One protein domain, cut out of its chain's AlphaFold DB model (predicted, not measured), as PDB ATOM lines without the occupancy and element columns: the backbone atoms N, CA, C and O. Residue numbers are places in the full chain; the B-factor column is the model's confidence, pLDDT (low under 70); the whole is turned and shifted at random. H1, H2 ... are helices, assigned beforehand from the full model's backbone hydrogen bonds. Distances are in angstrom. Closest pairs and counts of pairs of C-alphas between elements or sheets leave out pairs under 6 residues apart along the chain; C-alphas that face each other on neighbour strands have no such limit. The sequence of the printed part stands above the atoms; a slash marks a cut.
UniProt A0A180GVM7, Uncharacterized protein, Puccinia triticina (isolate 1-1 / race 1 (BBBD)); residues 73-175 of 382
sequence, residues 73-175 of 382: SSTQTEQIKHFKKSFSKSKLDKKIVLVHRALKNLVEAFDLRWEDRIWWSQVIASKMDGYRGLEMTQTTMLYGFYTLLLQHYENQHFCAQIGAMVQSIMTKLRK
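This is residues 73 to 175 of the 382 residues of an uncharacterized protein of Puccinia triticina (isolate 1-1 / race 1 (BBBD)) (UniProt A0A180GVM7). Five helices run side by side in a flat, zigzag up-and-down bundle of two layers: H1, H3 and H5 make a row in one layer, and H2 and H4 lie next to each other in the other. Each helix folds back against the one before it in the chain, with H1 and H5 at the two far ends of the slab. The printed part has 103 residues with five named helices, H1 to H5 in order, and no named strand; the class is all helix. The whole is compact, with a radius of gyration of the C-alphas of 13.1 A, and spans 37 by 37 by 17 A.

H1, residues 74 to 89, and H2, residues 92 to 108, form a helical hairpin at a shallow tilt of 24 degrees. They touch through residues 83 to 87 of H1 and 94 to 98 of H2 alone, closest at the C-alphas of Phe 87 and Lys 95, 5.6 A apart. H3, residues 114 to 128, is the hub, touching four helices. It runs the same way as H1, and their closest C-alphas are those of Ile 80 and Trp 120, 7.3 A apart. H2 and H3 form a helical hairpin, in which H2 touches H3 with residues 99 to 106 alone; the closest C-alphas, of Leu 106 and Arg 117, are 6.5 A apart. H4, residues 135 to 151, runs the same way as H2 at a shallow tilt of 8 degrees, with the C-alphas of Leu 103 and Gly 144 closest at 6.0 A. The hairpin of H3 and H4 only just touches, with 3 pairs of C-alphas within 8 A, closest at Ser 121 and Phe 145, 7.5 A. H5, residues 156 to 174, forms a hairpin with H4, where the closest C-alphas, of Leu 149 and Cys 159, are 5.7 A apart. H5 touches H3 with residues 158 to 165 alone, closest at the C-alphas of Ile 118 and Ile 162, 6.9 A. H1 is apart from H4 and H5, and H2 from H5. In H1, H2, H3, H4 and H5 every O i to N i+4 pair is within hydrogen-bond range.

H1 begins at C-alpha 74 (-1.270, 135.482, 82.133) and is 22.8 A long from first to last C-alpha. H2 is 24.5 A, H3 21.0 A and H4 24.1 A. H3 ends at C-alpha 128 (3.516, 112.162, 77.962). H5, 25.9 A, ends at C-alpha 174 (13.148, 103.051, 68.687).

The two C-alphas farthest apart, of Ser 74 and Lys 175, are 38.7 A apart. The printed part has no cut. The link from H3 to H4 is short, and the other three are tight. Mean pLDDT of the printed part is 87.0, and residues 132 to 133 are under 70.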
ATOM      1  N   SER A  73       2.422 135.927  79.054       73.62
ATOM      2  CA  SER A  73       1.037 136.364  79.203       73.62
ATOM      3  C   SER A  73       0.324 135.496  80.245       73.62
ATOM      4  O   SER A  73       0.470 134.263  80.285       73.62
ATOM      5  N   SER A  74      -0.454 136.147  81.112       74.81
ATOM      6  CA  SER A  74      -1.270 135.482  82.133       74.81
ATOM      7  C   SER A  74      -2.161 134.402  81.508       74.81
ATOM      8  O   SER A  74      -2.264 133.295  82.036       74.81
ATOM      9  N   THR A  75      -2.682 134.669  80.308       82.50
ATOM     10  CA  THR A  75      -3.536 133.759  79.538       82.50
ATOM     11  C   THR A  75      -2.852 132.439  79.169       82.50
ATOM     12  O   THR A  75      -3.434 131.379  79.392       82.50
ATOM     13  N   GLN A  76      -1.616 132.449  78.649       83.44
ATOM     14  CA  GLN A  76      -0.917 131.198  78.295       83.44
ATOM     15  C   GLN A  76      -0.616 130.355  79.538       83.44
ATOM     16  O   GLN A  76      -0.751 129.128  79.540       83.44
ATOM     17  N   THR A  77      -0.280 131.028  80.637       86.88
ATOM     18  CA  THR A  77      -0.031 130.371  81.920       86.88
ATOM     19  C   THR A  77      -1.275 129.673  82.458       86.88
ATOM     20  O   THR A  77      -1.195 128.523  82.899       86.88
ATOM     21  N   GLU A  78      -2.432 130.325  82.389       84.88
ATOM     22  CA  GLU A  78      -3.713 129.743  82.791       84.88
ATOM     23  C   GLU A  78      -4.108 128.551  81.914       84.88
ATOM     24  O   GLU A  78      -4.485 127.501  82.441       84.88
ATOM     25  N   GLN A  79      -3.945 128.659  80.593       86.62
ATOM     26  CA  GLN A  79      -4.252 127.570  79.663       86.62
ATOM     27  C   GLN A  79      -3.383 126.332  79.916       86.62
ATOM     28  O   GLN A  79      -3.896 125.212  79.961       86.62
ATOM     29  N   ILE A  80      -2.083 126.511  80.163       88.44
ATOM     30  CA  ILE A  80      -1.184 125.402  80.507       88.44
ATOM     31  C   ILE A  80      -1.540 124.792  81.863       88.44
ATOM     32  O   ILE A  80      -1.539 123.564  82.000       88.44
ATOM     33  N   LYS A  81      -1.871 125.610  82.871       90.25
ATOM     34  CA  LYS A  81      -2.355 125.109  84.169       90.25
ATOM     35  C   LYS A  81      -3.619 124.266  83.982       90.25
ATOM     36  O   LYS A  81      -3.694 123.151  84.509       90.25
ATOM     37  N   HIS A  82      -4.566 124.748  83.180       89.94
ATOM     38  CA  HIS A  82      -5.796 124.035  82.859       89.94
ATOM     39  C   HIS A  82      -5.529 122.716  82.124       89.94
ATOM     40  O   HIS A  82      -6.048 121.675  82.535       89.94
ATOM     41  N   PHE A  83      -4.681 122.722  81.090       92.00
ATOM     42  CA  PHE A  83      -4.278 121.511  80.371       92.00
ATOM     43  C   PHE A  83      -3.666 120.485  81.324       92.00
ATOM     44  O   PHE A  83      -4.110 119.340  81.362       92.00
ATOM     45  N   LYS A  84      -2.699 120.891  82.157       93.12
ATOM     46  CA  LYS A  84      -2.047 119.999  83.126       93.12
ATOM     47  C   LYS A  84      -3.056 119.389  84.104       93.12
ATOM     48  O   LYS A  84      -2.992 118.184  84.350       93.12
ATOM     49  N   LYS A  85      -3.982 120.195  84.638       92.94
ATOM     50  CA  LYS A  85      -5.046 119.749  85.556       92.94
ATOM     51  C   LYS A  85      -5.986 118.753  84.872       92.94
ATOM     52  O   LYS A  85      -6.237 117.681  85.419       92.94
ATOM     53  N   SER A  86      -6.452 119.082  83.671       91.38
ATOM     54  CA  SER A  86      -7.364 118.248  82.880       91.38
ATOM     55  C   SER A  86      -6.716 116.929  82.479       91.38
ATOM     56  O   SER A  86      -7.302 115.867  82.679       91.38
ATOM     57  N   PHE A  87      -5.473 116.975  81.998       89.94
ATOM     58  CA  PHE A  87      -4.701 115.794  81.632       89.94
ATOM     59  C   PHE A  87      -4.516 114.861  82.833       89.94
ATOM     60  O   PHE A  87      -4.794 113.671  82.730       89.94
ATOM     61  N   SER A  88      -4.115 115.388  83.996       91.62
ATOM     62  CA  SER A  88      -3.913 114.583  85.207       91.62
ATOM     63  C   SER A  88      -5.190 113.885  85.695       91.62
ATOM     64  O   SER A  88      -5.106 112.755  86.167       91.62
ATOM     65  N   LYS A  89      -6.361 114.521  85.559       92.69
ATOM     66  CA  LYS A  89      -7.656 113.960  85.987       92.69
ATOM     67  C   LYS A  89      -8.304 113.025  84.960       92.69
ATOM     68  O   LYS A  89      -9.266 112.332  85.280       92.69
ATOM     69  N   SER A  90      -7.819 113.028  83.723       88.31
ATOM     70  CA  SER A  90      -8.457 112.325  82.613       88.31
ATOM     71  C   SER A  90      -8.090 110.841  82.549       88.31
ATOM     72  O   SER A  90      -6.975 110.434  82.883       88.31
ATOM     73  N   LYS A  91      -9.029 110.027  82.053       88.94
ATOM     74  CA  LYS A  91      -8.767 108.642  81.624       88.94
ATOM     75  C   LYS A  91      -7.873 108.623  80.376       88.94
ATOM     76  O   LYS A  91      -7.706 109.654  79.725       88.94
ATOM     77  N   LEU A  92      -7.314 107.457  80.051       82.44
ATOM     78  CA  LEU A  92      -6.338 107.291  78.969       82.44
ATOM     79  C   LEU A  92      -6.837 107.839  77.622       82.44
ATOM     80  O   LEU A  92      -6.175 108.697  77.053       82.44
ATOM     81  N   ASP A  93      -8.029 107.450  77.174       81.69
ATOM     82  CA  ASP A  93      -8.570 107.889  75.874       81.69
ATOM     83  C   ASP A  93      -8.725 109.414  75.807       81.69
ATOM     84  O   ASP A  93      -8.310 110.069  74.852       81.69
ATOM     85  N   LYS A  94      -9.214 110.018  76.897       85.25
ATOM     86  CA  LYS A  94      -9.325 111.477  77.021       85.25
ATOM     87  C   LYS A  94      -7.956 112.163  77.008       85.25
ATOM     88  O   LYS A  94      -7.832 113.247  76.447       85.25
ATOM     89  N   LYS A  95      -6.914 111.551  77.584       86.38
ATOM     90  CA  LYS A  95      -5.538 112.079  77.520       86.38
ATOM     91  C   LYS A  95      -5.017 112.126  76.083       86.38
ATOM     92  O   LYS A  95      -4.412 113.129  75.712       86.38
ATOM     93  N   ILE A  96      -5.286 111.092  75.283       83.00
ATOM     94  CA  ILE A  96      -4.911 111.042  73.860       83.00
ATOM     95  C   ILE A  96      -5.560 112.207  73.109       83.00
ATOM     96  O   ILE A  96      -4.863 112.989  72.461       83.00
ATOM     97  N   VAL A  97      -6.877 112.376  73.272       84.62
ATOM     98  CA  VAL A  97      -7.644 113.461  72.642       84.62
ATOM     99  C   VAL A  97      -7.123 114.839  73.067       84.62
ATOM    100  O   VAL A  97      -6.956 115.725  72.226       84.62
ATOM    101  N   LEU A  98      -6.820 115.029  74.356       87.31
ATOM    102  CA  LEU A  98      -6.261 116.284  74.866       87.31
ATOM    103  C   LEU A  98      -4.908 116.614  74.225       87.31
ATOM    104  O   LEU A  98      -4.669 117.770  73.882       87.31
ATOM    105  N   VAL A  99      -4.031 115.624  74.046       88.88
ATOM    106  CA  VAL A  99      -2.710 115.831  73.434       88.88
ATOM    107  C   VAL A  99      -2.822 116.116  71.946       88.88
ATOM    108  O   VAL A  99      -2.226 117.084  71.483       88.88
ATOM    109  N   HIS A 100      -3.606 115.329  71.203       86.00
ATOM    110  CA  HIS A 100      -3.814 115.557  69.768       86.00
ATOM    111  C   HIS A 100      -4.332 116.971  69.500       86.00
ATOM    112  O   HIS A 100      -3.854 117.656  68.601       86.00
ATOM    113  N   ARG A 101      -5.252 117.447  70.337       85.56
ATOM    114  CA  ARG A 101      -5.810 118.792  70.227       85.56
ATOM    115  C   ARG A 101      -4.838 119.890  70.622       85.56
ATOM    116  O   ARG A 101      -4.761 120.898  69.931       85.56
ATOM    117  N   ALA A 102      -4.099 119.701  71.715       90.44
ATOM    118  CA  ALA A 102      -3.069 120.651  72.115       90.44
ATOM    119  C   ALA A 102      -2.021 120.808  71.005       90.44
ATOM    120  O   ALA A 102      -1.644 121.929  70.686       90.44
ATOM    121  N   LEU A 103      -1.620 119.705  70.362       90.56
ATOM    122  CA  LEU A 103      -0.725 119.721  69.205       90.56
ATOM    123  C   LEU A 103      -1.354 120.391  67.981       90.56
ATOM    124  O   LEU A 103      -0.695 121.214  67.361       90.56
ATOM    125  N   LYS A 104      -2.612 120.076  67.646       88.38
ATOM    126  CA  LYS A 104      -3.327 120.718  66.533       88.38
ATOM    127  C   LYS A 104      -3.346 122.237  66.707       88.38
ATOM    128  O   LYS A 104      -2.842 122.952  65.851       88.38
ATOM    129  N   ASN A 105      -3.816 122.713  67.859       88.31
ATOM    130  CA  ASN A 105      -3.845 124.142  68.168       88.31
ATOM    131  C   ASN A 105      -2.442 124.756  68.120       88.31
ATOM    132  O   ASN A 105      -2.267 125.860  67.622       88.31
ATOM    133  N   LEU A 106      -1.437 124.039  68.624       91.25
ATOM    134  CA  LEU A 106      -0.055 124.499  68.620       91.25
ATOM    135  C   LEU A 106       0.514 124.660  67.205       91.25
ATOM    136  O   LEU A 106       1.310 125.564  66.982       91.25
ATOM    137  N   VAL A 107       0.127 123.794  66.271       90.12
ATOM    138  CA  VAL A 107       0.562 123.842  64.870       90.12
ATOM    139  C   VAL A 107      -0.234 124.881  64.067       90.12
ATOM    140  O   VAL A 107       0.323 125.538  63.192       90.12
ATOM    141  N   GLU A 108      -1.518 125.069  64.371       87.94
ATOM    142  CA  GLU A 108      -2.413 125.981  63.641       87.94
ATOM    143  C   GLU A 108      -2.365 127.435  64.133       87.94
ATOM    144  O   GLU A 108      -2.685 128.351  63.380       87.94
ATOM    145  N   ALA A 109      -1.975 127.687  65.386       85.88
ATOM    146  CA  ALA A 109      -2.041 129.022  65.978       85.88
ATOM    147  C   ALA A 109      -0.925 129.941  65.465       85.88
ATOM    148  O   ALA A 109       0.062 130.130  66.165       85.88
ATOM    149  N   PHE A 110      -1.051 130.527  64.270       75.06
ATOM    150  CA  PHE A 110      -0.028 131.385  63.645       75.06
ATOM    151  C   PHE A 110       0.454 132.548  64.533       75.06
ATOM    152  O   PHE A 110       1.650 132.829  64.549       75.06
ATOM    153  N   ASP A 111      -0.429 133.126  65.349       82.38
ATOM    154  CA  ASP A 111      -0.114 134.270  66.223       82.38
ATOM    155  C   ASP A 111       0.615 133.887  67.524       82.38
ATOM    156  O   ASP A 111       1.008 134.752  68.311       82.38
ATOM    157  N   LEU A 112       0.797 132.590  67.796       85.62
ATOM    158  CA  LEU A 112       1.482 132.144  69.004       85.62
ATOM    159  C   LEU A 112       2.990 132.394  68.886       85.62
ATOM    160  O   LEU A 112       3.651 131.884  67.971       85.62
ATOM    161  N   ARG A 113       3.539 133.135  69.856       89.62
ATOM    162  CA  ARG A 113       4.981 133.400  69.964       89.62
ATOM    163  C   ARG A 113       5.763 132.089  70.038       89.62
ATOM    164  O   ARG A 113       5.314 131.115  70.650       89.62
ATOM    165  N   TRP A 114       6.944 132.053  69.427       89.31
ATOM    166  CA  TRP A 114       7.744 130.830  69.336       89.31
ATOM    167  C   TRP A 114       8.185 130.317  70.723       89.31
ATOM    168  O   TRP A 114       8.282 129.108  70.930       89.31
ATOM    169  N   GLU A 115       8.370 131.203  71.702       90.31
ATOM    170  CA  GLU A 115       8.680 130.867  73.095       90.31
ATOM    171  C   GLU A 115       7.522 130.113  73.754       90.31
ATOM    172  O   GLU A 115       7.722 129.082  74.405       90.31
ATOM    173  N   ASP A 116       6.296 130.600  73.547       90.69
ATOM    174  CA  ASP A 116       5.090 129.953  74.055       90.69
ATOM    175  C   ASP A 116       4.904 128.584  73.376       90.69
ATOM    176  O   ASP A 116       4.540 127.611  74.039       90.69
ATOM    177  N   ARG A 117       5.252 128.454  72.087       92.69
ATOM    178  CA  ARG A 117       5.226 127.165  71.374       92.69
ATOM    179  C   ARG A 117       6.211 126.140  71.926       92.69
ATOM    180  O   ARG A 117       5.859 124.964  72.065       92.69
ATOM    181  N   ILE A 118       7.432 126.567  72.253       93.62
ATOM    182  CA  ILE A 118       8.415 125.704  72.924       93.62
ATOM    183  C   ILE A 118       7.863 125.267  74.274       93.62
ATOM    184  O   ILE A 118       7.912 124.082  74.604       93.62
ATOM    185  N   TRP A 119       7.295 126.199  75.038       93.44
ATOM    186  CA  TRP A 119       6.773 125.892  76.360       93.44
ATOM    187  C   TRP A 119       5.619 124.883  76.310       93.44
ATOM    188  O   TRP A 119       5.630 123.897  77.052       93.44
ATOM    189  N   TRP A 120       4.667 125.065  75.397       94.88
ATOM    190  CA  TRP A 120       3.607 124.088  75.147       94.88
ATOM    191  C   TRP A 120       4.166 122.727  74.731       94.88
ATOM    192  O   TRP A 120       3.785 121.714  75.319       94.88
ATOM    193  N   SER A 121       5.112 122.698  73.789       95.31
ATOM    194  CA  SER A 121       5.777 121.464  73.350       95.31
ATOM    195  C   SER A 121       6.421 120.716  74.521       95.31
ATOM    196  O   SER A 121       6.193 119.518  74.690       95.31
ATOM    197  N   GLN A 122       7.141 121.421  75.398       94.06
ATOM    198  CA  GLN A 122       7.755 120.847  76.598       94.06
ATOM    199  C   GLN A 122       6.716 120.321  77.594       94.06
ATOM    200  O   GLN A 122       6.887 119.251  78.183       94.06
ATOM    201  N   VAL A 123       5.616 121.051  77.803       93.94
ATOM    202  CA  VAL A 123       4.532 120.612  78.694       93.94
ATOM    203  C   VAL A 123       3.868 119.345  78.161       93.94
ATOM    204  O   VAL A 123       3.640 118.416  78.935       93.94
ATOM    205  N   ILE A 124       3.591 119.277  76.860       93.19
ATOM    206  CA  ILE A 124       3.017 118.090  76.220       93.19
ATOM    207  C   ILE A 124       4.004 116.919  76.321       93.19
ATOM    208  O   ILE A 124       3.633 115.844  76.796       93.19
ATOM    209  N   ALA A 125       5.273 117.138  75.962       91.81
ATOM    210  CA  ALA A 125       6.317 116.118  76.008       91.81
ATOM    211  C   ALA A 125       6.540 115.553  77.413       91.81
ATOM    212  O   ALA A 125       6.573 114.337  77.585       91.81
ATOM    213  N   SER A 126       6.627 116.422  78.420       91.44
ATOM    214  CA  SER A 126       6.807 116.014  79.817       91.44
ATOM    215  C   SER A 126       5.595 115.274  80.376       91.44
ATOM    216  O   SER A 126       5.762 114.292  81.092       91.44
ATOM    217  N   LYS A 127       4.366 115.692  80.039       90.12
ATOM    218  CA  LYS A 127       3.151 114.997  80.492       90.12
ATOM    219  C   LYS A 127       2.975 113.627  79.857       90.12
ATOM    220  O   LYS A 127       2.370 112.762  80.481       90.12
ATOM    221  N   MET A 128       3.506 113.443  78.658       85.50
ATOM    222  CA  MET A 128       3.516 112.162  77.962       85.50
ATOM    223  C   MET A 128       4.709 111.284  78.345       85.50
ATOM    224  O   MET A 128       4.728 110.096  78.014       85.50
ATOM    225  N   ASP A 129       5.686 111.836  79.067       81.88
ATOM    226  CA  ASP A 129       6.823 111.071  79.546       81.88
ATOM    227  C   ASP A 129       6.382 110.065  80.618       81.88
ATOM    228  O   ASP A 129       5.640 110.391  81.543       81.88
ATOM    229  N   GLY A 130       6.798 108.809  80.469       73.75
ATOM    230  CA  GLY A 130       6.421 107.720  81.378       73.75
ATOM    231  C   GLY A 130       5.115 106.981  81.054       73.75
ATOM    232  O   GLY A 130       4.892 105.906  81.611       73.75
ATOM    233  N   TYR A 131       4.289 107.455  80.115       75.88
ATOM    234  CA  TYR A 131       3.107 106.700  79.677       75.88
ATOM    235  C   TYR A 131       3.492 105.620  78.650       75.88
ATOM    236  O   TYR A 131       3.817 105.906  77.493       75.88
ATOM    237  N   ARG A 132       3.481 104.352  79.086       63.81
ATOM    238  CA  ARG A 132       3.638 103.174  78.212       63.81
ATOM    239  C   ARG A 132       2.304 102.858  77.519       63.81
ATOM    240  O   ARG A 132       1.258 102.997  78.144       63.81
ATOM    241  N   GLY A 133       2.345 102.438  76.252       64.12
ATOM    242  CA  GLY A 133       1.154 102.042  75.480       64.12
ATOM    243  C   GLY A 133       0.424 103.175  74.746       64.12
ATOM    244  O   GLY A 133      -0.669 102.964  74.238       64.12
ATOM    245  N   LEU A 134       1.013 104.373  74.679       70.06
ATOM    246  CA  LEU A 134       0.500 105.499  73.889       70.06
ATOM    247  C   LEU A 134       1.333 105.720  72.618       70.06
ATOM    248  O   LEU A 134       1.707 106.856  72.324       70.06
ATOM    249  N   GLU A 135       1.671 104.649  71.884       74.38
ATOM    250  CA  GLU A 135       2.449 104.774  70.638       74.38
ATOM    251  C   GLU A 135       1.794 105.760  69.664       74.38
ATOM    252  O   GLU A 135       2.477 106.675  69.215       74.38
ATOM    253  N   MET A 136       0.475 105.663  69.442       75.31
ATOM    254  CA  MET A 136      -0.257 106.569  68.542       75.31
ATOM    255  C   MET A 136      -0.014 108.028  68.910       75.31
ATOM    256  O   MET A 136       0.298 108.854  68.062       75.31
ATOM    257  N   THR A 137      -0.104 108.352  70.200       81.44
ATOM    258  CA  THR A 137       0.077 109.725  70.674       81.44
ATOM    259  C   THR A 137       1.521 110.184  70.537       81.44
ATOM    260  O   THR A 137       1.760 111.341  70.207       81.44
ATOM    261  N   GLN A 138       2.492 109.299  70.762       84.50
ATOM    262  CA  GLN A 138       3.908 109.620  70.583       84.50
ATOM    263  C   GLN A 138       4.271 109.805  69.105       84.50
ATOM    264  O   GLN A 138       5.046 110.707  68.791       84.50
ATOM    265  N   THR A 139       3.670 109.031  68.201       84.44
ATOM    266  CA  THR A 139       3.765 109.237  66.750       84.44
ATOM    267  C   THR A 139       3.106 110.558  66.351       84.44
ATOM    268  O   THR A 139       3.721 111.357  65.650       84.44
ATOM    269  N   THR A 140       1.914 110.877  66.866       86.38
ATOM    270  CA  THR A 140       1.274 112.180  66.622       86.38
ATOM    271  C   THR A 140       2.129 113.339  67.132       86.38
ATOM    272  O   THR A 140       2.274 114.342  66.437       86.38
ATOM    273  N   MET A 141       2.737 113.214  68.315       90.25
ATOM    274  CA  MET A 141       3.682 114.210  68.832       90.25
ATOM    275  C   MET A 141       4.902 114.353  67.932       90.25
ATOM    276  O   MET A 141       5.314 115.477  67.660       90.25
ATOM    277  N   LEU A 142       5.466 113.237  67.464       90.38
ATOM    278  CA  LEU A 142       6.606 113.246  66.558       90.38
ATOM    279  C   LEU A 142       6.290 114.060  65.301       90.38
ATOM    280  O   LEU A 142       7.027 114.987  64.977       90.38
ATOM    281  N   TYR A 143       5.170 113.764  64.644       90.88
ATOM    282  CA  TYR A 143       4.747 114.481  63.445       90.88
ATOM    283  C   TYR A 143       4.330 115.929  63.718       90.88
ATOM    284  O   TYR A 143       4.630 116.814  62.918       90.88
ATOM    285  N   GLY A 144       3.674 116.203  64.849       92.56
ATOM    286  CA  GLY A 144       3.306 117.559  65.253       92.56
ATOM    287  C   GLY A 144       4.538 118.434  65.485       92.56
ATOM    288  O   GLY A 144       4.639 119.524  64.933       92.56
ATOM    289  N   PHE A 145       5.524 117.933  66.230       93.38
ATOM    290  CA  PHE A 145       6.779 118.648  66.470       93.38
ATOM    291  C   PHE A 145       7.621 118.781  65.208       93.38
ATOM    292  O   PHE A 145       8.217 119.828  64.981       93.38
ATOM    293  N   TYR A 146       7.630 117.766  64.350       91.38
ATOM    294  CA  TYR A 146       8.280 117.878  63.052       91.38
ATOM    295  C   TYR A 146       7.600 118.922  62.157       91.38
ATOM    296  O   TYR A 146       8.273 119.688  61.477       91.38
ATOM    297  N   THR A 147       6.271 119.022  62.206       92.50
ATOM    298  CA  THR A 147       5.535 120.084  61.508       92.50
ATOM    299  C   THR A 147       5.921 121.466  62.033       92.50
ATOM    300  O   THR A 147       6.149 122.369  61.238       92.50
ATOM    301  N   LEU A 148       6.104 121.629  63.348       92.31
ATOM    302  CA  LEU A 148       6.621 122.884  63.907       92.31
ATOM    303  C   LEU A 148       8.034 123.211  63.403       92.31
ATOM    304  O   LEU A 148       8.320 124.374  63.123       92.31
ATOM    305  N   LEU A 149       8.913 122.210  63.262       90.25
ATOM    306  CA  LEU A 149      10.242 122.410  62.670       90.25
ATOM    307  C   LEU A 149      10.145 122.904  61.225       90.25
ATOM    308  O   LEU A 149      10.884 123.807  60.847       90.25
ATOM    309  N   LEU A 150       9.225 122.343  60.435       87.81
ATOM    310  CA  LEU A 150       8.965 122.797  59.067       87.81
ATOM    311  C   LEU A 150       8.467 124.249  59.048       87.81
ATOM    312  O   LEU A 150       8.993 125.065  58.302       87.81
ATOM    313  N   GLN A 151       7.496 124.592  59.897       88.25
ATOM    314  CA  GLN A 151       6.889 125.929  59.948       88.25
ATOM    315  C   GLN A 151       7.847 127.033  60.415       88.25
ATOM    316  O   GLN A 151       7.672 128.194  60.055       88.25
ATOM    317  N   HIS A 152       8.843 126.689  61.232       87.94
ATOM    318  CA  HIS A 152       9.739 127.651  61.874       87.94
ATOM    319  C   HIS A 152      11.215 127.401  61.544       87.94
ATOM    320  O   HIS A 152      12.084 127.763  62.338       87.94
ATOM    321  N   TYR A 153      11.503 126.809  60.382       85.12
ATOM    322  CA  TYR A 153      12.853 126.384  59.993       85.12
ATOM    323  C   TYR A 153      13.906 127.510  60.054       85.12
ATOM    324  O   TYR A 153      15.071 127.236  60.337       85.12
ATOM    325  N   GLU A 154      13.504 128.772  59.839       85.31
ATOM    326  CA  GLU A 154      14.380 129.958  59.894       85.31
ATOM    327  C   GLU A 154      14.854 130.284  61.324       85.31
ATOM    328  O   GLU A 154      15.908 130.889  61.513       85.31
ATOM    329  N   ASN A 155      14.106 129.875  62.355       89.25
ATOM    330  CA  ASN A 155      14.455 130.148  63.747       89.25
ATOM    331  C   ASN A 155      15.340 129.025  64.304       89.25
ATOM    332  O   ASN A 155      14.856 128.042  64.867       89.25
ATOM    333  N   GLN A 156      16.658 129.195  64.185       87.25
ATOM    334  CA  GLN A 156      17.645 128.198  64.615       87.25
ATOM    335  C   GLN A 156      17.505 127.795  66.091       87.25
ATOM    336  O   GLN A 156      17.608 126.611  66.417       87.25
ATOM    337  N   HIS A 157      17.231 128.750  66.987       88.19
ATOM    338  CA  HIS A 157      17.052 128.458  68.410       88.19
ATOM    339  C   HIS A 157      15.795 127.610  68.651       88.19
ATOM    340  O   HIS A 157      15.847 126.601  69.354       88.19
ATOM    341  N   PHE A 158      14.673 127.968  68.021       90.25
ATOM    342  CA  PHE A 158      13.450 127.169  68.065       90.25
ATOM    343  C   PHE A 158      13.678 125.755  67.516       90.25
ATOM    344  O   PHE A 158      13.327 124.771  68.172       90.25
ATOM    345  N   CYS A 159      14.334 125.649  66.360       89.88
ATOM    346  CA  CYS A 159      14.667 124.381  65.722       89.88
ATOM    347  C   CYS A 159      15.560 123.497  66.597       89.88
ATOM    348  O   CYS A 159      15.316 122.295  66.682       89.88
ATOM    349  N   ALA A 160      16.548 124.063  67.294       87.44
ATOM    350  CA  ALA A 160      17.393 123.310  68.218       87.44
ATOM    351  C   ALA A 160      16.579 122.714  69.382       87.44
ATOM    352  O   ALA A 160      16.714 121.533  69.704       87.44
ATOM    353  N   GLN A 161      15.682 123.511  69.971       90.25
ATOM    354  CA  GLN A 161      14.860 123.114  71.119       90.25
ATOM    355  C   GLN A 161      13.827 122.040  70.742       90.25
ATOM    356  O   GLN A 161      13.730 120.993  71.390       90.25
ATOM    357  N   ILE A 162      13.072 122.265  69.663       93.06
ATOM    358  CA  ILE A 162      12.086 121.298  69.161       93.06
ATOM    359  C   ILE A 162      12.788 120.053  68.608       93.06
ATOM    360  O   ILE A 162      12.347 118.931  68.864       93.06
ATOM    361  N   GLY A 163      13.923 120.228  67.929       90.12
ATOM    362  CA  GLY A 163      14.749 119.144  67.405       90.12
ATOM    363  C   GLY A 163      15.227 118.198  68.504       90.12
ATOM    364  O   GLY A 163      15.099 116.983  68.358       90.12
ATOM    365  N   ALA A 164      15.687 118.725  69.642       88.31
ATOM    366  CA  ALA A 164      16.058 117.911  70.800       88.31
ATOM    367  C   ALA A 164      14.874 117.087  71.347       88.31
ATOM    368  O   ALA A 164      15.030 115.906  71.677       88.31
ATOM    369  N   MET A 165      13.669 117.672  71.391       90.12
ATOM    370  CA  MET A 165      12.452 116.950  71.789       90.12
ATOM    371  C   MET A 165      12.107 115.828  70.802       90.12
ATOM    372  O   MET A 165      11.850 114.700  71.232       90.12
ATOM    373  N   VAL A 166      12.182 116.099  69.495       90.38
ATOM    374  CA  VAL A 166      12.007 115.098  68.431       90.38
ATOM    375  C   VAL A 166      13.002 113.942  68.594       90.38
ATOM    376  O   VAL A 166      12.578 112.786  68.638       90.38
ATOM    377  N   GLN A 167      14.300 114.221  68.773       88.19
ATOM    378  CA  GLN A 167      15.328 113.180  68.939       88.19
ATOM    379  C   GLN A 167      15.080 112.277  70.147       88.19
ATOM    380  O   GLN A 167      15.251 111.057  70.079       88.19
ATOM    381  N   SER A 168      14.664 112.861  71.265       87.69
ATOM    382  CA  SER A 168      14.353 112.103  72.474       87.69
ATOM    383  C   SER A 168      13.130 111.207  72.282       87.69
ATOM    384  O   SER A 168      13.174 110.031  72.648       87.69
ATOM    385  N   ILE A 169      12.060 111.722  71.659       87.31
ATOM    386  CA  ILE A 169      10.862 110.934  71.331       87.31
ATOM    387  C   ILE A 169      11.242 109.776  70.409       87.31
ATOM    388  O   ILE A 169      10.921 108.629  70.717       87.31
ATOM    389  N   MET A 170      11.992 110.048  69.337       85.94
ATOM    390  CA  MET A 170      12.468 109.013  68.420       85.94
ATOM    391  C   MET A 170      13.307 107.955  69.141       85.94
ATOM    392  O   MET A 170      13.096 106.763  68.943       85.94
ATOM    393  N   THR A 171      14.230 108.366  70.012       86.25
ATOM    394  CA  THR A 171      15.083 107.447  70.780       86.25
ATOM    395  C   THR A 171      14.255 106.551  71.699       86.25
ATOM    396  O   THR A 171      14.514 105.351  71.797       86.25
ATOM    397  N   LYS A 172      13.244 107.112  72.372       84.75
ATOM    398  CA  LYS A 172      12.325 106.355  73.234       84.75
ATOM    399  C   LYS A 172      11.482 105.374  72.428       84.75
ATOM    400  O   LYS A 172      11.312 104.245  72.876       84.75
ATOM    401  N   LEU A 173      10.983 105.792  71.266       82.81
ATOM    402  CA  LEU A 173      10.201 104.941  70.375       82.81
ATOM    403  C   LEU A 173      11.056 103.795  69.820       82.81
ATOM    404  O   LEU A 173      10.690 102.644  70.008       82.81
ATOM    405  N   ARG A 174      12.242 104.072  69.261       83.88
ATOM    406  CA  ARG A 174      13.148 103.051  68.687       83.88
ATOM    407  C   ARG A 174      13.618 101.990  69.686       83.88
ATOM    408  O   ARG A 174      13.901 100.867  69.290       83.88
ATOM    409  N   LYS A 175      13.736 102.335  70.974       83.19
ATOM    410  CA  LYS A 175      14.126 101.388  72.036       83.19
ATOM    411  C   LYS A 175      13.025 100.395  72.400       83.19
ATOM    412  O   LYS A 175      13.301  99.421  73.098       83.19
TER     413      LYS A 175